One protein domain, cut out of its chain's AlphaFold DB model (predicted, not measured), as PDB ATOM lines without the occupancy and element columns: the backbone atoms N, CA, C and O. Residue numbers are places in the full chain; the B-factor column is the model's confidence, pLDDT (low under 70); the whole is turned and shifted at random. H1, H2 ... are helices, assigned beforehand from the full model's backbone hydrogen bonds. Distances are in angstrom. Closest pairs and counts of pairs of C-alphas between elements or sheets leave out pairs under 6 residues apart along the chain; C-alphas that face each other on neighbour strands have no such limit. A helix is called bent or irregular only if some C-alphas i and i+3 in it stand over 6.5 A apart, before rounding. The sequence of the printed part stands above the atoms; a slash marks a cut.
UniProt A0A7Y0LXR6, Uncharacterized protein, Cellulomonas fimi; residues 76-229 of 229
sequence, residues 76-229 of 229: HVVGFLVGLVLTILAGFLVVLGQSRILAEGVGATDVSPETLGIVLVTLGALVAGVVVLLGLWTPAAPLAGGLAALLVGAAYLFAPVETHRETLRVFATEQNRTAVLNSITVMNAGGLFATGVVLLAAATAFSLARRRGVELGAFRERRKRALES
ATOM      1  N   HIS A  76     329.131 528.351 379.252       82.06
ATOM      2  CA  HIS A  76     328.535 529.076 380.378       82.06
ATOM      3  C   HIS A  76     327.729 530.288 379.913       82.06
ATOM      4  O   HIS A  76     326.623 530.490 380.406       82.06
ATOM      5  N   VAL A  77     328.243 531.055 378.946       84.56
ATOM      6  CA  VAL A  77     327.532 532.214 378.380       84.56
ATOM      7  C   VAL A  77     326.262 531.774 377.652       84.56
ATOM      8  O   VAL A  77     325.200 532.346 377.881       84.56
ATOM      9  N   VAL A  78     326.340 530.723 376.830       84.56
ATOM     10  CA  VAL A  78     325.155 530.175 376.152       84.56
ATOM     11  C   VAL A  78     324.144 529.655 377.173       84.56
ATOM     12  O   VAL A  78     322.970 530.003 377.086       84.56
ATOM     13  N   GLY A  79     324.586 528.893 378.180       81.88
ATOM     14  CA  GLY A  79     323.710 528.427 379.257       81.88
ATOM     15  C   GLY A  79     323.041 529.581 380.011       81.88
ATOM     16  O   GLY A  79     321.843 529.529 380.266       81.88
ATOM     17  N   PHE A  80     323.786 530.648 380.305       84.81
ATOM     18  CA  PHE A  80     323.266 531.864 380.932       84.81
ATOM     19  C   PHE A  80     322.176 532.526 380.080       84.81
ATOM     20  O   PHE A  80     321.078 532.770 380.577       84.81
ATOM     21  N   LEU A  81     322.450 532.774 378.794       85.69
ATOM     22  CA  LEU A  81     321.502 533.418 377.878       85.69
ATOM     23  C   LEU A  81     320.236 532.578 377.693       85.69
ATOM     24  O   LEU A  81     319.129 533.103 377.785       85.69
ATOM     25  N   VAL A  82     320.393 531.268 377.486       84.00
ATOM     26  CA  VAL A  82     319.265 530.340 377.337       84.00
ATOM     27  C   VAL A  82     318.433 530.289 378.618       84.00
ATOM     28  O   VAL A  82     317.211 530.396 378.552       84.00
ATOM     29  N   GLY A  83     319.074 530.184 379.785       81.94
ATOM     30  CA  GLY A  83     318.378 530.184 381.073       81.94
ATOM     31  C   GLY A  83     317.609 531.481 381.329       81.94
ATOM     32  O   GLY A  83     316.464 531.436 381.782       81.94
ATOM     33  N   LEU A  84     318.199 532.626 380.974       84.44
ATOM     34  CA  LEU A  84     317.562 533.933 381.103       84.44
ATOM     35  C   LEU A  84     316.314 534.039 380.217       84.44
ATOM     36  O   LEU A  84     315.231 534.337 380.719       84.44
ATOM     37  N   VAL A  85     316.446 533.743 378.920       86.75
ATOM     38  CA  VAL A  85     315.337 533.832 377.953       86.75
ATOM     39  C   VAL A  85     314.195 532.891 378.330       86.75
ATOM     40  O   VAL A  85     313.037 533.311 378.357       86.75
ATOM     41  N   LEU A  86     314.503 531.638 378.674       82.50
ATOM     42  CA  LEU A  86     313.486 530.667 379.079       82.50
ATOM     43  C   LEU A  86     312.769 531.082 380.364       82.50
ATOM     44  O   LEU A  86     311.569 530.857 380.488       82.50
ATOM     45  N   THR A  87     313.473 531.714 381.303       79.75
ATOM     46  CA  THR A  87     312.854 532.172 382.552       79.75
ATOM     47  C   THR A  87     311.940 533.368 382.327       79.75
ATOM     48  O   THR A  87     310.849 533.408 382.892       79.75
ATOM     49  N   ILE A  88     312.331 534.306 381.457       82.88
ATOM     50  CA  ILE A  88     311.457 535.415 381.041       82.88
ATOM     51  C   ILE A  88     310.191 534.859 380.378       82.88
ATOM     52  O   ILE A  88     309.085 535.258 380.736       82.88
ATOM     53  N   LEU A  89     310.344 533.898 379.463       84.62
ATOM     54  CA  LEU A  89     309.218 533.255 378.787       84.62
ATOM     55  C   LEU A  89     308.303 532.506 379.770       84.62
ATOM     56  O   LEU A  89     307.085 532.652 379.701       84.62
ATOM     57  N   ALA A  90     308.874 531.742 380.704       76.88
ATOM     58  CA  ALA A  90     308.118 531.042 381.740       76.88
ATOM     59  C   ALA A  90     307.332 532.020 382.620       76.88
ATOM     60  O   ALA A  90     306.135 531.828 382.832       76.88
ATOM     61  N   GLY A  91     307.981 533.093 383.084       76.88
ATOM     62  CA  GLY A  91     307.336 534.141 383.874       76.88
ATOM     63  C   GLY A  91     306.183 534.799 383.119       76.88
ATOM     64  O   GLY A  91     305.097 534.947 383.674       76.88
ATOM     65  N   PHE A  92     306.384 535.112 381.836       79.69
ATOM     66  CA  PHE A  92     305.341 535.676 380.982       79.69
ATOM     67  C   PHE A  92     304.130 534.743 380.847       79.69
ATOM     68  O   PHE A  92     302.997 535.180 381.039       79.69
ATOM     69  N   LEU A  93     304.357 533.454 380.574       77.56
ATOM     70  CA  LEU A  93     303.289 532.455 380.459       77.56
ATOM     71  C   LEU A  93     302.500 532.301 381.765       77.56
ATOM     72  O   LEU A  93     301.271 532.260 381.730       77.56
ATOM     73  N   VAL A  94     303.187 532.258 382.910       78.50
ATOM     74  CA  VAL A  94     302.540 532.136 384.225       78.50
ATOM     75  C   VAL A  94     301.689 533.365 384.532       78.50
ATOM     76  O   VAL A  94     300.514 533.209 384.860       78.50
ATOM     77  N   VAL A  95     302.240 534.574 384.383       78.06
ATOM     78  CA  VAL A  95     301.508 535.823 384.656       78.06
ATOM     79  C   VAL A  95     300.293 535.949 383.740       78.06
ATOM     80  O   VAL A  95     299.198 536.263 384.207       78.06
ATOM     81  N   LEU A  96     300.456 535.648 382.449       77.62
ATOM     82  CA  LEU A  96     299.363 535.706 381.484       77.62
ATOM     83  C   LEU A  96     298.276 534.665 381.788       77.62
ATOM     84  O   LEU A  96     297.089 534.985 381.740       77.62
ATOM     85  N   GLY A  97     298.665 533.438 382.143       78.44
ATOM     86  CA  GLY A  97     297.728 532.380 382.517       78.44
ATOM     87  C   GLY A  97     296.955 532.705 383.796       78.44
ATOM     88  O   GLY A  97     295.734 532.574 383.830       78.44
ATOM     89  N   GLN A  98     297.633 533.228 384.819       79.19
ATOM     90  CA  GLN A  98     296.991 533.704 386.045       79.19
ATOM     91  C   GLN A  98     296.044 534.883 385.775       79.19
ATOM     92  O   GLN A  98     294.933 534.899 386.303       79.19
ATOM     93  N   SER A  99     296.430 535.829 384.910       73.94
ATOM     94  CA  SER A  99     295.565 536.950 384.515       73.94
ATOM     95  C   SER A  99     294.282 536.485 383.822       73.94
ATOM     96  O   SER A  99     293.273 537.179 383.923       73.94
ATOM     97  N   ARG A 100     294.322 535.356 383.105       74.69
ATOM     98  CA  ARG A 100     293.160 534.741 382.448       74.69
ATOM     99  C   ARG A 100     292.245 534.047 383.452       74.69
ATOM    100  O   ARG A 100     291.070 534.373 383.521       74.69
ATOM    101  N   ILE A 101     292.816 533.227 384.338       73.06
ATOM    102  CA  ILE A 101     292.068 532.557 385.420       73.06
ATOM    103  C   ILE A 101     291.299 533.570 386.286       73.06
ATOM    104  O   ILE A 101     290.168 533.317 386.689       73.06
ATOM    105  N   LEU A 102     291.898 534.730 386.569       70.56
ATOM    106  CA  LEU A 102     291.276 535.768 387.398       70.56
ATOM    107  C   LEU A 102     290.253 536.635 386.655       70.56
ATOM    108  O   LEU A 102     289.433 537.275 387.312       70.56
ATOM    109  N   ALA A 103     290.277 536.672 385.319       67.38
ATOM    110  CA  ALA A 103     289.372 537.512 384.536       67.38
ATOM    111  C   ALA A 103     287.901 537.063 384.635       67.38
ATOM    112  O   ALA A 103     287.013 537.904 384.535       67.38
ATOM    113  N   GLU A 104     287.642 535.776 384.886       59.53
ATOM    114  CA  GLU A 104     286.285 535.226 385.050       59.53
ATOM    115  C   GLU A 104     285.787 535.242 386.511       59.53
ATOM    116  O   GLU A 104     284.596 535.087 386.766       59.53
ATOM    117  N   GLY A 105     286.671 535.463 387.492       52.03
ATOM    118  CA  GLY A 105     286.363 535.278 388.918       52.03
ATOM    119  C   GLY A 105     285.782 536.490 389.658       52.03
ATOM    120  O   GLY A 105     285.363 536.354 390.808       52.03
ATOM    121  N   VAL A 106     285.747 537.684 389.059       50.12
ATOM    122  CA  VAL A 106     285.299 538.900 389.765       50.12
ATOM    123  C   VAL A 106     283.794 539.108 389.568       50.12
ATOM    124  O   VAL A 106     283.363 539.788 388.642       50.12
ATOM    125  N   GLY A 107     282.991 538.524 390.464       50.75
ATOM    126  CA  GLY A 107     281.539 538.748 390.555       50.75
ATOM    127  C   GLY A 107     280.643 537.625 390.018       50.75
ATOM    128  O   GLY A 107     279.423 537.758 390.079       50.75
ATOM    129  N   ALA A 108     281.215 536.520 389.531       56.16
ATOM    130  CA  ALA A 108     280.466 535.346 389.086       56.16
ATOM    131  C   ALA A 108     280.249 534.348 390.240       56.16
ATOM    132  O   ALA A 108     281.176 534.026 390.980       56.16
ATOM    133  N   THR A 109     279.021 533.847 390.390       53.44
ATOM    134  CA  THR A 109     278.661 532.809 391.376       53.44
ATOM    135  C   THR A 109     279.142 531.411 390.990       53.44
ATOM    136  O   THR A 109     279.285 530.570 391.871       53.44
ATOM    137  N   ASP A 110     279.448 531.188 389.708       56.31
ATOM    138  CA  ASP A 110     280.095 529.980 389.196       56.31
ATOM    139  C   ASP A 110     281.457 530.350 388.607       56.31
ATOM    140  O   ASP A 110     281.565 530.881 387.502       56.31
ATOM    141  N   VAL A 111     282.516 530.081 389.369       52.78
ATOM    142  CA  VAL A 111     283.895 530.257 388.913       52.78
ATOM    143  C   VAL A 111     284.279 529.008 388.126       52.78
ATOM    144  O   VAL A 111     284.820 528.050 388.680       52.78
ATOM    145  N   SER A 112     283.963 528.985 386.832       57.00
ATOM    146  CA  SER A 112     284.602 528.029 385.927       57.00
ATOM    147  C   SER A 112     285.989 528.582 385.602       57.00
ATOM    148  O   SER A 112     286.073 529.712 385.139       57.00
ATOM    149  N   PRO A 113     287.088 527.877 385.906       58.41
ATOM    150  CA  PRO A 113     288.407 528.381 385.568       58.41
ATOM    151  C   PRO A 113     288.618 528.321 384.050       58.41
ATOM    152  O   PRO A 113     288.487 527.250 383.453       58.41
ATOM    153  N   GLU A 114     289.012 529.444 383.443       72.25
ATOM    154  CA  GLU A 114     289.357 529.504 382.020       72.25
ATOM    155  C   GLU A 114     290.441 528.455 381.698       72.25
ATOM    156  O   GLU A 114     291.608 528.585 382.093       72.25
ATOM    157  N   THR A 115     290.068 527.395 380.968       76.44
ATOM    158  CA  THR A 115     290.954 526.267 380.615       76.44
ATOM    159  C   THR A 115     292.256 526.748 379.981       76.44
ATOM    160  O   THR A 115     293.330 526.216 380.259       76.44
ATOM    161  N   LEU A 116     292.179 527.803 379.167       71.19
ATOM    162  CA  LEU A 116     293.335 528.430 378.537       71.19
ATOM    163  C   LEU A 116     294.316 528.986 379.582       71.19
ATOM    164  O   LEU A 116     295.519 528.772 379.458       71.19
ATOM    165  N   GLY A 117     293.824 529.621 380.646       73.56
ATOM    166  CA  GLY A 117     294.663 530.119 381.733       73.56
ATOM    167  C   GLY A 117     295.422 529.002 382.458       73.56
ATOM    168  O   GLY A 117     296.634 529.113 382.663       73.56
ATOM    169  N   ILE A 118     294.753 527.880 382.752       73.56
ATOM    170  CA  ILE A 118     295.388 526.686 383.346       73.56
ATOM    171  C   ILE A 118     296.474 526.127 382.415       73.56
ATOM    172  O   ILE A 118     297.580 525.811 382.871       73.56
ATOM    173  N   VAL A 119     296.186 526.027 381.112       76.44
ATOM    174  CA  VAL A 119     297.145 525.546 380.102       76.44
ATOM    175  C   VAL A 119     298.384 526.442 380.046       76.44
ATOM    176  O   VAL A 119     299.500 525.931 380.014       76.44
ATOM    177  N   LEU A 120     298.232 527.768 380.099       70.31
ATOM    178  CA  LEU A 120     299.383 528.678 380.105       70.31
ATOM    179  C   LEU A 120     300.240 528.547 381.370       70.31
ATOM    180  O   LEU A 120     301.468 528.495 381.267       70.31
ATOM    181  N   VAL A 121     299.618 528.459 382.551       73.19
ATOM    182  CA  VAL A 121     300.356 528.292 383.816       73.19
ATOM    183  C   VAL A 121     301.128 526.974 383.821       73.19
ATOM    184  O   VAL A 121     302.304 526.947 384.186       73.19
ATOM    185  N   THR A 122     300.498 525.885 383.376       73.31
ATOM    186  CA  THR A 122     301.160 524.576 383.272       73.31
ATOM    187  C   THR A 122     302.301 524.592 382.257       73.31
ATOM    188  O   THR A 122     303.373 524.067 382.558       73.31
ATOM    189  N   LEU A 123     302.138 525.259 381.109       74.88
ATOM    190  CA  LEU A 123     303.223 525.442 380.140       74.88
ATOM    191  C   LEU A 123     304.396 526.228 380.746       74.88
ATOM    192  O   LEU A 123     305.548 525.818 380.617       74.88
ATOM    193  N   GLY A 124     304.111 527.327 381.451       72.75
ATOM    194  CA  GLY A 124     305.129 528.125 382.133       72.75
ATOM    195  C   GLY A 124     305.885 527.324 383.198       72.75
ATOM    196  O   GLY A 124     307.115 527.378 383.258       72.75
ATOM    197  N   ALA A 125     305.174 526.504 383.977       73.50
ATOM    198  CA  ALA A 125     305.776 525.600 384.955       73.50
ATOM    199  C   ALA A 125     306.665 524.529 384.297       73.50
ATOM    200  O   ALA A 125     307.760 524.253 384.790       73.50
ATOM    201  N   LEU A 126     306.243 523.964 383.160       76.50
ATOM    202  CA  LEU A 126     307.055 523.020 382.386       76.50
ATOM    203  C   LEU A 126     308.341 523.673 381.872       76.50
ATOM    204  O   LEU A 126     309.416 523.094 382.024       76.50
ATOM    205  N   VAL A 127     308.259 524.892 381.327       78.69
ATOM    206  CA  VAL A 127     309.443 525.640 380.874       78.69
ATOM    207  C   VAL A 127     310.394 525.914 382.044       78.69
ATOM    208  O   VAL A 127     311.598 525.689 381.912       78.69
ATOM    209  N   ALA A 128     309.877 526.311 383.210       72.50
ATOM    210  CA  ALA A 128     310.691 526.473 384.417       72.50
ATOM    211  C   ALA A 128     311.362 525.151 384.843       72.50
ATOM    212  O   ALA A 128     312.547 525.139 385.183       72.50
ATOM    213  N   GLY A 129     310.652 524.023 384.748       74.38
ATOM    214  CA  GLY A 129     311.211 522.687 384.970       74.38
ATOM    215  C   GLY A 129     312.343 522.339 383.996       74.38
ATOM    216  O   GLY A 129     313.365 521.791 384.409       74.38
ATOM    217  N   VAL A 130     312.221 522.722 382.722       78.81
ATOM    218  CA  VAL A 130     313.289 522.551 381.721       78.81
ATOM    219  C   VAL A 130     314.523 523.388 382.073       78.81
ATOM    220  O   VAL A 130     315.639 522.885 381.952       78.81
ATOM    221  N   VAL A 131     314.358 524.621 382.565       78.06
ATOM    222  CA  VAL A 131     315.485 525.458 383.030       78.06
ATOM    223  C   VAL A 131     316.231 524.789 384.188       78.06
ATOM    224  O   VAL A 131     317.465 524.770 384.210       78.06
ATOM    225  N   VAL A 132     315.493 524.185 385.121       74.81
ATOM    226  CA  VAL A 132     316.067 523.401 386.225       74.81
ATOM    227  C   VAL A 132     316.819 522.184 385.683       74.81
ATOM    228  O   VAL A 132     317.948 521.924 386.104       74.81
ATOM    229  N   LEU A 133     316.243 521.477 384.705       77.12
ATOM    230  CA  LEU A 133     316.867 520.315 384.069       77.12
ATOM    231  C   LEU A 133     318.151 520.691 383.306       77.12
ATOM    232  O   LEU A 133     319.142 519.959 383.333       77.12
ATOM    233  N   LEU A 134     318.182 521.873 382.688       78.88
ATOM    234  CA  LEU A 134     319.391 522.444 382.083       78.88
ATOM    235  C   LEU A 134     320.503 522.671 383.117       78.88
ATOM    236  O   LEU A 134     321.686 522.572 382.781       78.88
ATOM    237  N   GLY A 135     320.137 522.907 384.379       72.88
ATOM    238  CA  GLY A 135     321.051 523.010 385.514       72.88
ATOM    239  C   GLY A 135     321.947 521.787 385.716       72.88
ATOM    240  O   GLY A 135     323.078 521.944 386.182       72.88
ATOM    241  N   LEU A 136     321.500 520.591 385.307       76.12
ATOM    242  CA  LEU A 136     322.328 519.378 385.356       76.12
ATOM    243  C   LEU A 136     323.558 519.479 384.444       76.12
ATOM    244  O   LEU A 136     324.623 518.945 384.763       76.12
ATOM    245  N   TRP A 137     323.423 520.186 383.323       79.19
ATOM    246  CA  TRP A 137     324.482 520.351 382.335       79.19
ATOM    247  C   TRP A 137     325.300 521.611 382.619       79.19
ATOM    248  O   TRP A 137     326.534 521.557 382.706       79.19
ATOM    249  N   THR A 138     324.609 522.735 382.831       77.88
ATOM    250  CA  THR A 138     325.210 524.048 383.080       77.88
ATOM    251  C   THR A 138     324.510 524.756 384.242       77.88
ATOM    252  O   THR A 138     323.367 525.188 384.084       77.88
ATOM    253  N   PRO A 139     325.186 524.982 385.382       74.88
ATOM    254  CA  PRO A 139     324.572 525.663 386.525       74.88
ATOM    255  C   PRO A 139     324.258 527.140 386.241       74.88
ATOM    256  O   PRO A 139     323.449 527.739 386.942       74.88
ATOM    257  N   ALA A 140     324.863 527.724 385.199       78.81
ATOM    258  CA  ALA A 140     324.642 529.108 384.790       78.81
ATOM    259  C   ALA A 140     323.183 529.398 384.393       78.81
ATOM    260  O   ALA A 140     322.690 530.486 384.676       78.81
ATOM    261  N   ALA A 141     322.488 528.430 383.783       77.44
ATOM    262  CA  ALA A 141     321.124 528.608 383.292       77.44
ATOM    263  C   ALA A 141     320.099 528.873 384.416       77.44
ATOM    264  O   ALA A 141     319.469 529.934 384.402       77.44
ATOM    265  N   PRO A 142     319.941 527.990 385.425       78.00
ATOM    266  CA  PRO A 142     318.992 528.230 386.509       78.00
ATOM    267  C   PRO A 142     319.425 529.368 387.444       78.00
ATOM    268  O   PRO A 142     318.564 530.011 388.036       78.00
ATOM    269  N   LEU A 143     320.727 529.668 387.550       77.50
ATOM    270  CA  LEU A 143     321.219 530.830 388.304       77.50
ATOM    271  C   LEU A 143     320.758 532.149 387.679       77.50
ATOM    272  O   LEU A 143     320.204 532.987 388.385       77.50
ATOM    273  N   ALA A 144     320.966 532.319 386.369       79.12
ATOM    274  CA  ALA A 144     320.549 533.516 385.639       79.12
ATOM    275  C   ALA A 144     319.036 533.722 385.731       79.12
ATOM    276  O   ALA A 144     318.566 534.812 386.058       79.12
ATOM    277  N   GLY A 145     318.287 532.640 385.500       75.50
ATOM    278  CA  GLY A 145     316.837 532.630 385.605       75.50
ATOM    279  C   GLY A 145     316.338 532.982 387.004       75.50
ATOM    280  O   GLY A 145     315.541 533.903 387.164       75.50
ATOM    281  N   GLY A 146     316.846 532.289 388.026       76.00
ATOM    282  CA  GLY A 146     316.461 532.510 389.419       76.00
ATOM    283  C   GLY A 146     316.758 533.930 389.900       76.00
ATOM    284  O   GLY A 146     315.891 534.551 390.508       76.00
ATOM    285  N   LEU A 147     317.936 534.479 389.575       79.50
ATOM    286  CA  LEU A 147     318.289 535.868 389.897       79.50
ATOM    287  C   LEU A 147     317.356 536.869 389.219       79.50
ATOM    288  O   LEU A 147     316.854 537.772 389.883       79.50
ATOM    289  N   ALA A 148     317.100 536.703 387.920       79.50
ATOM    290  CA  ALA A 148     316.205 537.592 387.189       79.50
ATOM    291  C   ALA A 148     314.781 537.551 387.768       79.50
ATOM    292  O   ALA A 148     314.210 538.597 388.069       79.50
ATOM    293  N   ALA A 149     314.236 536.353 387.996       75.69
ATOM    294  CA  ALA A 149     312.908 536.179 388.579       75.69
ATOM    295  C   ALA A 149     312.813 536.769 389.994       75.69
ATOM    296  O   ALA A 149     311.822 537.421 390.322       75.69
ATOM    297  N   LEU A 150     313.850 536.592 390.818       76.56
ATOM    298  CA  LEU A 150     313.897 537.121 392.179       76.56
ATOM    299  C   LEU A 150     313.972 538.648 392.190       76.56
ATOM    300  O   LEU A 150     313.227 539.273 392.938       76.56
ATOM    301  N   LEU A 151     314.814 539.255 391.347       81.31
ATOM    302  CA  LEU A 151     314.922 540.713 391.238       81.31
ATOM    303  C   LEU A 151     313.611 541.339 390.757       81.31
ATOM    304  O   LEU A 151     313.140 542.305 391.354       81.31
ATOM    305  N   VAL A 152     312.997 540.767 389.718       77.12
ATOM    306  CA  VAL A 152     311.710 541.252 389.200       77.12
ATOM    307  C   VAL A 152     310.606 541.063 390.242       77.12
ATOM    308  O   VAL A 152     309.867 542.003 390.523       77.12
ATOM    309  N   GLY A 153     310.516 539.889 390.871       72.19
ATOM    310  CA  GLY A 153     309.530 539.622 391.919       72.19
ATOM    311  C   GLY A 153     309.696 540.535 393.136       72.19
ATOM    312  O   GLY A 153     308.708 541.053 393.649       72.19
ATOM    313  N   ALA A 154     310.935 540.791 393.565       73.75
ATOM    314  CA  ALA A 154     311.233 541.705 394.663       73.75
ATOM    315  C   ALA A 154     310.866 543.154 394.315       73.75
ATOM    316  O   ALA A 154     310.285 543.842 395.151       73.75
ATOM    317  N   ALA A 155     311.143 543.614 393.090       74.00
ATOM    318  CA  ALA A 155     310.758 544.955 392.654       74.00
ATOM    319  C   ALA A 155     309.236 545.169 392.747       74.00
ATOM    320  O   ALA A 155     308.793 546.189 393.272       74.00
ATOM    321  N   TYR A 156     308.446 544.183 392.315       70.25
ATOM    322  CA  TYR A 156     306.984 544.232 392.424       70.25
ATOM    323  C   TYR A 156     306.480 544.126 393.872       70.25
ATOM    324  O   TYR A 156     305.480 544.752 394.210       70.25
ATOM    325  N   LEU A 157     307.176 543.393 394.752       72.88
ATOM    326  CA  LEU A 157     306.796 543.282 396.168       72.88
ATOM    327  C   LEU A 157     307.105 544.550 396.978       72.88
ATOM    328  O   LEU A 157     306.286 544.983 397.784       72.88
ATOM    329  N   PHE A 158     308.306 545.112 396.807       77.56
ATOM    330  CA  PHE A 158     308.821 546.185 397.665       77.56
ATOM    331  C   PHE A 158     308.550 547.589 397.121       77.56
ATOM    332  O   PHE A 158     308.473 548.530 397.906       77.56
ATOM    333  N   ALA A 159     308.387 547.737 395.804       76.62
ATOM    334  CA  ALA A 159     308.119 549.017 395.150       76.62
ATOM    335  C   ALA A 159     306.928 548.914 394.173       76.62
ATOM    336  O   ALA A 159     307.077 549.173 392.971       76.62
ATOM    337  N   PRO A 160     305.727 548.516 394.645       71.38
ATOM    338  CA  PRO A 160     304.577 548.278 393.772       71.38
ATOM    339  C   PRO A 160     304.100 549.550 393.061       71.38
ATOM    340  O   PRO A 160     303.566 549.469 391.961       71.38
ATOM    341  N   VAL A 161     304.283 550.737 393.651       73.19
ATOM    342  CA  VAL A 161     303.780 551.999 393.079       73.19
ATOM    343  C   VAL A 161     304.663 552.479 391.927       73.19
ATOM    344  O   VAL A 161     304.140 552.856 390.874       73.19
ATOM    345  N   GLU A 162     305.986 552.449 392.094       76.38
ATOM    346  CA  GLU A 162     306.935 552.825 391.043       76.38
ATOM    347  C   GLU A 162     306.875 551.844 389.867       76.38
ATOM    348  O   GLU A 162     306.766 552.264 388.713       76.38
ATOM    349  N   THR A 163     306.862 550.539 390.154       69.06
ATOM    350  CA  THR A 163     306.793 549.492 389.120       69.06
ATOM    351  C   THR A 163     305.486 549.539 388.337       69.06
ATOM    352  O   THR A 163     305.506 549.422 387.114       69.06
ATOM    353  N   HIS A 164     304.351 549.797 388.992       68.56
ATOM    354  CA  HIS A 164     303.060 549.934 388.313       68.56
ATOM    355  C   HIS A 164     303.060 551.092 387.304       68.56
ATOM    356  O   HIS A 164     302.566 550.942 386.184       68.56
ATOM    357  N   ARG A 165     303.636 552.245 387.671       75.88
ATOM    358  CA  ARG A 165     303.716 553.417 386.782       75.88
ATOM    359  C   ARG A 165     304.620 553.161 385.583       75.88
ATOM    360  O   ARG A 165     304.237 553.499 384.465       75.88
ATOM    361  N   GLU A 166     305.775 552.539 385.802       77.12
ATOM    362  CA  GLU A 166     306.722 552.224 384.731       77.12
ATOM    363  C   GLU A 166     306.135 551.184 383.762       77.12
ATOM    364  O   GLU A 166     306.171 551.367 382.545       77.12
ATOM    365  N   THR A 167     305.492 550.137 384.283       69.62
ATOM    366  CA  THR A 167     304.853 549.097 383.464       69.62
ATOM    367  C   THR A 167     303.695 549.651 382.645       69.62
ATOM    368  O   THR A 167     303.601 549.360 381.452       69.62
ATOM    369  N   LEU A 168     302.839 550.494 383.233       72.69
ATOM    370  CA  LEU A 168     301.789 551.169 382.468       72.69
ATOM    371  C   LEU A 168     302.380 552.077 381.388       72.69
ATOM    372  O   LEU A 168     301.889 552.084 380.265       72.69
ATOM    373  N   ARG A 169     303.452 552.808 381.691       75.62
ATOM    374  CA  ARG A 169     304.103 553.694 380.721       75.62
ATOM    375  C   ARG A 169     304.676 552.937 379.520       75.62
ATOM    376  O   ARG A 169     304.617 553.449 378.408       75.62
ATOM    377  N   VAL A 170     305.250 551.758 379.745       72.75
ATOM    378  CA  VAL A 170     305.930 550.977 378.699       72.75
ATOM    379  C   VAL A 170     304.961 550.081 377.924       72.75
ATOM    380  O   VAL A 170     305.130 549.911 376.718       72.75
ATOM    381  N   PHE A 171     303.945 549.518 378.586       68.19
ATOM    382  CA  PHE A 171     303.110 548.456 378.012       68.19
ATOM    383  C   PHE A 171     301.631 548.816 377.839       68.19
ATOM    384  O   PHE A 171     300.930 548.107 377.110       68.19
ATOM    385  N   ALA A 172     301.117 549.873 378.480       61.22
ATOM    386  CA  ALA A 172     299.702 550.211 378.350       61.22
ATOM    387  C   ALA A 172     299.442 550.999 377.061       61.22
ATOM    388  O   ALA A 172     299.630 552.211 376.985       61.22
ATOM    389  N   THR A 173     298.936 550.296 376.055       69.69
ATOM    390  CA  THR A 173     298.170 550.887 374.955       69.69
ATOM    391  C   THR A 173     296.676 550.850 375.296       69.69
ATOM    392  O   THR A 173     296.251 550.031 376.117       69.69
ATOM    393  N   GLU A 174     295.851 551.714 374.687       68.00
ATOM    394  CA  GLU A 174     294.401 551.743 374.974       68.00
ATOM    395  C   GLU A 174     293.731 550.372 374.790       68.00
ATOM    396  O   GLU A 174     292.878 549.992 375.586       68.00
ATOM    397  N   GLN A 175     294.179 549.588 373.806       63.91
ATOM    398  CA  GLN A 175     293.651 548.251 373.516       63.91
ATOM    399  C   GLN A 175     293.992 547.182 374.563       63.91
ATOM    400  O   GLN A 175     293.286 546.180 374.640       63.91
ATOM    401  N   ASN A 176     295.051 547.359 375.361       56.75
ATOM    402  CA  ASN A 176     295.570 546.310 376.251       56.75
ATOM    403  C   ASN A 176     295.530 546.680 377.737       56.75
ATOM    404  O   ASN A 176     296.009 545.931 378.589       56.75
ATOM    405  N   ARG A 177     294.935 547.829 378.071       68.19
ATOM    406  CA  ARG A 177     294.952 548.391 379.424       68.19
ATOM    407  C   ARG A 177     294.376 547.440 380.477       68.19
ATOM    408  O   ARG A 177     294.968 547.284 381.540       68.19
ATOM    409  N   THR A 178     293.273 546.758 380.175       66.00
ATOM    410  CA  THR A 178     292.613 545.821 381.103       66.00
ATOM    411  C   THR A 178     293.454 544.567 381.355       66.00
ATOM    412  O   THR A 178     293.579 544.124 382.493       66.00
ATOM    413  N   ALA A 179     294.100 544.032 380.311       63.03
ATOM    414  CA  ALA A 179     295.000 542.885 380.435       63.03
ATOM    415  C   ALA A 179     296.251 543.236 381.255       63.03
ATOM    416  O   ALA A 179     296.679 542.453 382.105       63.03
ATOM    417  N   VAL A 180     296.802 544.439 381.055       66.69
ATOM    418  CA  VAL A 180     297.952 544.939 381.819       66.69
ATOM    419  C   VAL A 180     297.589 545.134 383.295       66.69
ATOM    420  O   VAL A 180     298.341 544.696 384.162       66.69
ATOM    421  N   LEU A 181     296.424 545.710 383.609       70.62
ATOM    422  CA  LEU A 181     295.985 545.915 384.999       70.62
ATOM    423  C   LEU A 181     295.758 544.594 385.755       70.62
ATOM    424  O   LEU A 181     296.218 544.449 386.893       70.62
ATOM    425  N   ASN A 182     295.126 543.602 385.117       66.88
ATOM    426  CA  ASN A 182     294.960 542.272 385.712       66.88
ATOM    427  C   ASN A 182     296.309 541.559 385.890       66.88
ATOM    428  O   ASN A 182     296.563 540.976 386.945       66.88
ATOM    429  N   SER A 183     297.215 541.685 384.916       61.41
ATOM    430  CA  SER A 183     298.573 541.131 385.010       61.41
ATOM    431  C   SER A 183     299.373 541.744 386.163       61.41
ATOM    432  O   SER A 183     300.046 541.018 386.892       61.41
ATOM    433  N   ILE A 184     299.269 543.056 386.398       65.06
ATOM    434  CA  ILE A 184     299.963 543.709 387.523       65.06
ATOM    435  C   ILE A 184     299.411 543.226 388.871       65.06
ATOM    436  O   ILE A 184     300.173 542.994 389.810       65.06
ATOM    437  N   THR A 185     298.097 543.020 388.965       69.12
ATOM    438  CA  THR A 185     297.453 542.516 390.189       69.12
ATOM    439  C   THR A 185     297.957 541.114 390.534       69.12
ATOM    440  O   THR A 185     298.301 540.829 391.680       69.12
ATOM    441  N   VAL A 186     298.092 540.264 389.517       64.19
ATOM    442  CA  VAL A 186     298.695 538.933 389.623       64.19
ATOM    443  C   VAL A 186     300.159 538.992 390.041       64.19
ATOM    444  O   VAL A 186     300.579 538.246 390.924       64.19
ATOM    445  N   MET A 187     300.949 539.873 389.427       59.25
ATOM    446  CA  MET A 187     302.369 540.012 389.758       59.25
ATOM    447  C   MET A 187     302.579 540.445 391.215       59.25
ATOM    448  O   MET A 187     303.493 539.945 391.873       59.25
ATOM    449  N   ASN A 188     301.684 541.279 391.750       61.03
ATOM    450  CA  ASN A 188     301.694 541.690 393.156       61.03
ATOM    451  C   ASN A 188     301.287 540.580 394.139       61.03
ATOM    452  O   ASN A 188     301.549 540.714 395.331       61.03
ATOM    453  N   ALA A 189     300.721 539.461 393.674       62.69
ATOM    454  CA  ALA A 189     300.417 538.313 394.532       62.69
ATOM    455  C   ALA A 189     301.682 537.556 395.000       62.69
ATOM    456  O   ALA A 189     301.587 536.593 395.759       62.69
ATOM    457  N   GLY A 190     302.874 537.957 394.541       56.56
ATOM    458  CA  GLY A 190     304.153 537.405 394.996       56.56
ATOM    459  C   GLY A 190     304.510 536.038 394.406       56.56
ATOM    460  O   GLY A 190     305.559 535.485 394.736       56.56
ATOM    461  N   GLY A 191     303.696 535.506 393.487       65.06
ATOM    462  CA  GLY A 191     303.956 534.226 392.821       65.06
ATOM    463  C   GLY A 191     305.307 534.199 392.103       65.06
ATOM    464  O   GLY A 191     306.070 533.250 392.263       65.06
ATOM    465  N   LEU A 192     305.660 535.287 391.405       65.56
ATOM    466  CA  LEU A 192     306.941 535.411 390.703       65.56
ATOM    467  C   LEU A 192     308.142 535.337 391.662       65.56
ATOM    468  O   LEU A 192     309.156 534.709 391.355       65.56
ATOM    469  N   PHE A 193     308.007 535.942 392.845       55.09
ATOM    470  CA  PHE A 193     309.024 535.904 393.892       55.09
ATOM    471  C   PHE A 193     309.187 534.485 394.449       55.09
ATOM    472  O   PHE A 193     310.309 533.985 394.526       55.09
ATOM    473  N   ALA A 194     308.082 533.799 394.756       65.88
ATOM    474  CA  ALA A 194     308.112 532.411 395.215       65.88
ATOM    475  C   ALA A 194     308.755 531.474 394.174       65.88
ATOM    476  O   ALA A 194     309.616 530.663 394.523       65.88
ATOM    477  N   THR A 195     308.417 531.624 392.889       64.06
ATOM    478  CA  THR A 195     309.063 530.875 391.799       64.06
ATOM    479  C   THR A 195     310.562 531.167 391.725       64.06
ATOM    480  O   THR A 195     311.358 530.234 391.609       64.06
ATOM    481  N   GLY A 196     310.966 532.437 391.852       63.94
ATOM    482  CA  GLY A 196     312.375 532.833 391.904       63.94
ATOM    483  C   GLY A 196     313.138 532.155 393.046       63.94
ATOM    484  O   GLY A 196     314.211 531.596 392.817       63.94
ATOM    485  N   VAL A 197     312.560 532.116 394.251       64.69
ATOM    486  CA  VAL A 197     313.148 531.432 395.418       64.69
ATOM    487  C   VAL A 197     313.305 529.929 395.171       64.69
ATOM    488  O   VAL A 197     314.370 529.375 395.451       64.69
ATOM    489  N   VAL A 198     312.290 529.266 394.608       69.44
ATOM    490  CA  VAL A 198     312.343 527.824 394.304       69.44
ATOM    491  C   VAL A 198     313.428 527.510 393.272       69.44
ATOM    492  O   VAL A 198     314.211 526.578 393.467       69.44
ATOM    493  N   LEU A 199     313.527 528.308 392.205       66.62
ATOM    494  CA  LEU A 199     314.573 528.146 391.191       66.62
ATOM    495  C   LEU A 199     315.972 528.350 391.782       66.62
ATOM    496  O   LEU A 199     316.885 527.572 391.493       66.62
ATOM    497  N   LEU A 200     316.136 529.348 392.653       64.38
ATOM    498  CA  LEU A 200     317.402 529.620 393.330       64.38
ATOM    499  C   LEU A 200     317.800 528.469 394.270       64.38
ATOM    500  O   LEU A 200     318.958 528.039 394.276       64.38
ATOM    501  N   ALA A 201     316.842 527.926 395.025       66.69
ATOM    502  CA  ALA A 201     317.058 526.776 395.895       66.69
ATOM    503  C   ALA A 201     317.469 525.532 395.089       66.69
ATOM    504  O   ALA A 201     318.451 524.871 395.437       66.69
ATOM    505  N   ALA A 202     316.791 525.261 393.968       65.19
ATOM    506  CA  ALA A 202     317.136 524.165 393.068       65.19
ATOM    507  C   ALA A 202     318.551 524.332 392.485       65.19
ATOM    508  O   ALA A 202     319.362 523.408 392.563       65.19
ATOM    509  N   ALA A 203     318.893 525.521 391.975       64.62
ATOM    510  CA  ALA A 203     320.228 525.816 391.449       64.62
ATOM    511  C   ALA A 203     321.324 525.600 392.507       64.62
ATOM    512  O   ALA A 203     322.374 525.012 392.227       64.62
ATOM    513  N   THR A 204     321.056 526.030 393.741       65.81
ATOM    514  CA  THR A 204     321.976 525.869 394.873       65.81
ATOM    515  C   THR A 204     322.169 524.392 395.216       65.81
ATOM    516  O   THR A 204     323.308 523.941 395.360       65.81
ATOM    517  N   ALA A 205     321.086 523.612 395.266       70.56
ATOM    518  CA  ALA A 205     321.141 522.173 395.514       70.56
ATOM    519  C   ALA A 205     321.963 521.434 394.442       70.56
ATOM    520  O   ALA A 205     322.841 520.635 394.784       70.56
ATOM    521  N   PHE A 206     321.763 521.750 393.157       68.25
ATOM    522  CA  PHE A 206     322.552 521.166 392.064       68.25
ATOM    523  C   PHE A 206     324.037 521.533 392.150       68.25
ATOM    524  O   PHE A 206     324.898 520.671 391.958       68.25
ATOM    525  N   SER A 207     324.355 522.783 392.493       67.25
ATOM    526  CA  SER A 207     325.741 523.232 392.684       67.25
ATOM    527  C   SER A 207     326.442 522.463 393.814       67.25
ATOM    528  O   SER A 207     327.565 521.974 393.642       67.25
ATOM    529  N   LEU A 208     325.756 522.273 394.947       71.69
ATOM    530  CA  LEU A 208     326.269 521.510 396.090       71.69
ATOM    531  C   LEU A 208     326.452 520.022 395.763       71.69
ATOM    532  O   LEU A 208     327.482 519.440 396.113       71.69
ATOM    533  N   ALA A 209     325.499 519.413 395.052       70.75
ATOM    534  CA  ALA A 209     325.599 518.023 394.612       70.75
ATOM    535  C   ALA A 209     326.809 517.807 393.684       70.75
ATOM    536  O   ALA A 209     327.559 516.841 393.850       70.75
ATOM    537  N   ARG A 210     327.059 518.743 392.757       66.69
ATOM    538  CA  ARG A 210     328.197 518.668 391.826       66.69
ATOM    539  C   ARG A 210     329.538 518.782 392.551       66.69
ATOM    540  O   ARG A 210     330.451 518.023 392.235       66.69
ATOM    541  N   ARG A 211     329.648 519.664 393.556       66.88
ATOM    542  CA  ARG A 211     330.856 519.780 394.399       66.88
ATOM    543  C   ARG A 211     331.185 518.465 395.108       66.88
ATOM    544  O   ARG A 211     332.314 517.993 395.009       66.88
ATOM    545  N   ARG A 212     330.187 517.824 395.725       69.94
ATOM    546  CA  ARG A 212     330.377 516.525 396.398       69.94
ATOM    547  C   ARG A 212     330.770 515.407 395.428       69.94
ATOM    548  O   ARG A 212     331.604 514.570 395.764       69.94
ATOM    549  N   GLY A 213     330.225 515.411 394.211       70.19
ATOM    550  CA  GLY A 213     330.615 514.460 393.164       70.19
ATOM    551  C   GLY A 213     332.086 514.588 392.742       70.19
ATOM    552  O   GLY A 213     332.762 513.577 392.549       70.19
ATOM    553  N   VAL A 214     332.607 515.818 392.658       66.19
ATOM    554  CA  VAL A 214     334.018 516.083 392.316       66.19
ATOM    555  C   VAL A 214     334.963 515.603 393.420       66.19
ATOM    556  O   VAL A 214     335.982 514.978 393.125       66.19
ATOM    557  N   GLU A 215     334.619 515.828 394.689       70.88
ATOM    558  CA  GLU A 215     335.435 515.387 395.829       70.88
ATOM    559  C   GLU A 215     335.559 513.859 395.903       70.88
ATOM    560  O   GLU A 215     336.655 513.333 396.122       70.88
ATOM    561  N   LEU A 216     334.461 513.139 395.649       69.94
ATOM    562  CA  LEU A 216     334.452 511.674 395.593       69.94
ATOM    563  C   LEU A 216     335.283 511.135 394.419       69.94
ATOM    564  O   LEU A 216     336.004 510.146 394.583       69.94
ATOM    565  N   GLY A 217     335.237 511.802 393.263       69.06
ATOM    566  CA  GLY A 217     336.090 511.481 392.115       69.06
ATOM    567  C   GLY A 217     337.578 511.658 392.431       69.06
ATOM    568  O   GLY A 217     338.370 510.735 392.230       69.06
ATOM    569  N   ALA A 218     337.946 512.793 393.030       72.06
ATOM    570  CA  ALA A 218     339.328 513.102 393.402       72.06
ATOM    571  C   ALA A 218     339.893 512.135 394.459       72.06
ATOM    572  O   ALA A 218     341.063 511.752 394.400       72.06
ATOM    573  N   PHE A 219     339.074 511.700 395.423       70.75
ATOM    574  CA  PHE A 219     339.474 510.671 396.388       70.75
ATOM    575  C   PHE A 219     339.748 509.319 395.724       70.75
ATOM    576  O   PHE A 219     340.702 508.631 396.095       70.75
ATOM    577  N   ARG A 220     338.936 508.943 394.731       71.06
ATOM    578  CA  ARG A 220     339.084 507.670 394.021       71.06
ATOM    579  C   ARG A 220     340.339 507.659 393.137       71.06
ATOM    580  O   ARG A 220     341.049 506.658 393.136       71.06
ATOM    581  N   GLU A 221     340.670 508.773 392.482       73.56
ATOM    582  CA  GLU A 221     341.921 508.910 391.714       73.56
ATOM    583  C   GLU A 221     343.171 508.821 392.596       73.56
ATOM    584  O   GLU A 221     344.111 508.103 392.254       73.56
ATOM    585  N   ARG A 222     343.176 509.489 393.760       77.69
ATOM    586  CA  ARG A 222     344.287 509.387 394.724       77.69
ATOM    587  C   ARG A 222     344.498 507.952 395.198       77.69
ATOM    588  O   ARG A 222     345.634 507.494 395.279       77.69
ATOM    589  N   ARG A 223     343.408 507.228 395.466       78.06
ATOM    590  CA  ARG A 223     343.464 505.823 395.890       78.06
ATOM    591  C   ARG A 223     343.968 504.900 394.780       78.06
ATOM    592  O   ARG A 223     344.699 503.969 395.083       78.06
ATOM    593  N   LYS A 224     343.603 505.162 393.521       77.38
ATOM    594  CA  LYS A 224     344.102 504.395 392.371       77.38
ATOM    595  C   LYS A 224     345.616 504.565 392.210       77.38
ATOM    596  O   LYS A 224     346.321 503.568 392.157       77.38
ATOM    597  N   ARG A 225     346.121 505.804 392.263       80.88
ATOM    598  CA  ARG A 225     347.567 506.084 392.176       80.88
ATOM    599  C   ARG A 225     348.376 505.452 393.312       80.88
ATOM    600  O   ARG A 225     349.479 504.997 393.073       80.88
ATOM    601  N   ALA A 226     347.817 505.397 394.522       82.12
ATOM    602  CA  ALA A 226     348.468 504.771 395.677       82.12
ATOM    603  C   ALA A 226     348.516 503.231 395.618       82.12
ATOM    604  O   ALA A 226     349.248 502.625 396.387       82.12
ATOM    605  N   LEU A 227     347.708 502.595 394.762       81.44
ATOM    606  CA  LEU A 227     347.751 501.145 394.524       81.44
ATOM    607  C   LEU A 227     348.680 500.771 393.358       81.44
ATOM    608  O   LEU A 227     349.010 499.600 393.202       81.44
ATOM    609  N   GLU A 228     349.057 501.749 392.532       81.12
ATOM    610  CA  GLU A 228     349.962 501.596 391.386       81.12
ATOM    611  C   GLU A 228     351.432 501.926 391.738       81.12
ATOM    612  O   GLU A 228     352.309 501.717 390.903       81.12
ATOM    613  N   SER A 229     351.698 502.429 392.953       69.12
ATOM    614  CA  SER A 229     353.031 502.719 393.519       69.12
ATOM    615  C   SER A 229     353.470 501.663 394.523       69.12
ATOM    616  O   SER A 229     354.654 501.273 394.488       69.12
TER     617      SER A 229
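Overview. This is residues 76 to 229 of the 229 residues of an uncharacterized protein of Cellulomonas fimi (UniProt A0A7Y0LXR6). Four helices, H1, H2, H3 and H6, make a loose up-and-down bundle, each running against the one before it, and the last part of H6, with residues 211 to 229 standing free, sticks out as a long arm. A smaller hairpin of H4 and H5 sits beside the bundle, with H5 packing on residues 95 to 103 of H1. The printed part has 154 residues with six named helices, H1 to H6 in order, and no named strand; its class is all helix. It is loose, with a radius of gyration of the C-alphas of 20.7 A, and the arm makes much of the length in its spans of 79 by 34 by 24 A.

Along the chain. Find C-alpha 76 at (328.535, 529.076, 380.378); from there H1, residues 76 to 103, runs 40.3 A to C-alpha 103 at (289.372, 537.512, 384.536). Past the link you come to H2, residues 115 to 134, 28.7 A long, and then H3, residues 140 to 158, 26.6 A long. Next are H4, residues 160 to 171, and H5, residues 174 to 187, which is irregular: C-alphas 175 and 178 are 8.0 A apart. H6, residues 191 to 227, runs 54.9 A to C-alpha 227 at (347.751, 501.145, 394.524).

Arrangement. Begin in the bundle with the hairpin of H1 and H2, which touch at a shallow tilt of 19 degrees, opposite ways; their closest C-alphas, of Gly 97 and Gly 117, are 3.9 A apart. H3 touches H1 at a steep tilt of 41 degrees, the same way, closest at the C-alphas of Gly 83 and Ala 141, 3.9 A apart. H6 touches H3 with residues 191 to 203 alone, at a shallow tilt of 29 degrees, opposite ways; look at the C-alphas of Gly 153 and Phe 193, the closest, 4.2 A apart. H5 touches H1 about perpendicular, at 77 degrees, with the closest C-alphas, of Ser 99 and Ser 183, 5.2 A apart. H4 and H5 form a hairpin at 33 degrees, a shallow tilt only just short of steep, and touch with the C-alphas of His 164 and Ile 184 closest, at 7.0 A. H4 is apart from H1, H2 and H6. Every O i to N i+4 pair is within hydrogen-bond range in H1, H2, H3, H4 and H6, and 8 of 10 are in H5.

Size, cuts and confidence. The farthest C-alphas, those of Thr 109 and Ser 229, the chain's last residue, are 80.3 A apart. Without the residues that stand free, the body spans 51 by 33 by 23 A. The printed part has no cut; the link from H1 to H2 is long, and the others are tight. The mean pLDDT of the printed part is 71.9, and 56 residues are under 70, among them residues 103 to 113 and 182 to 204.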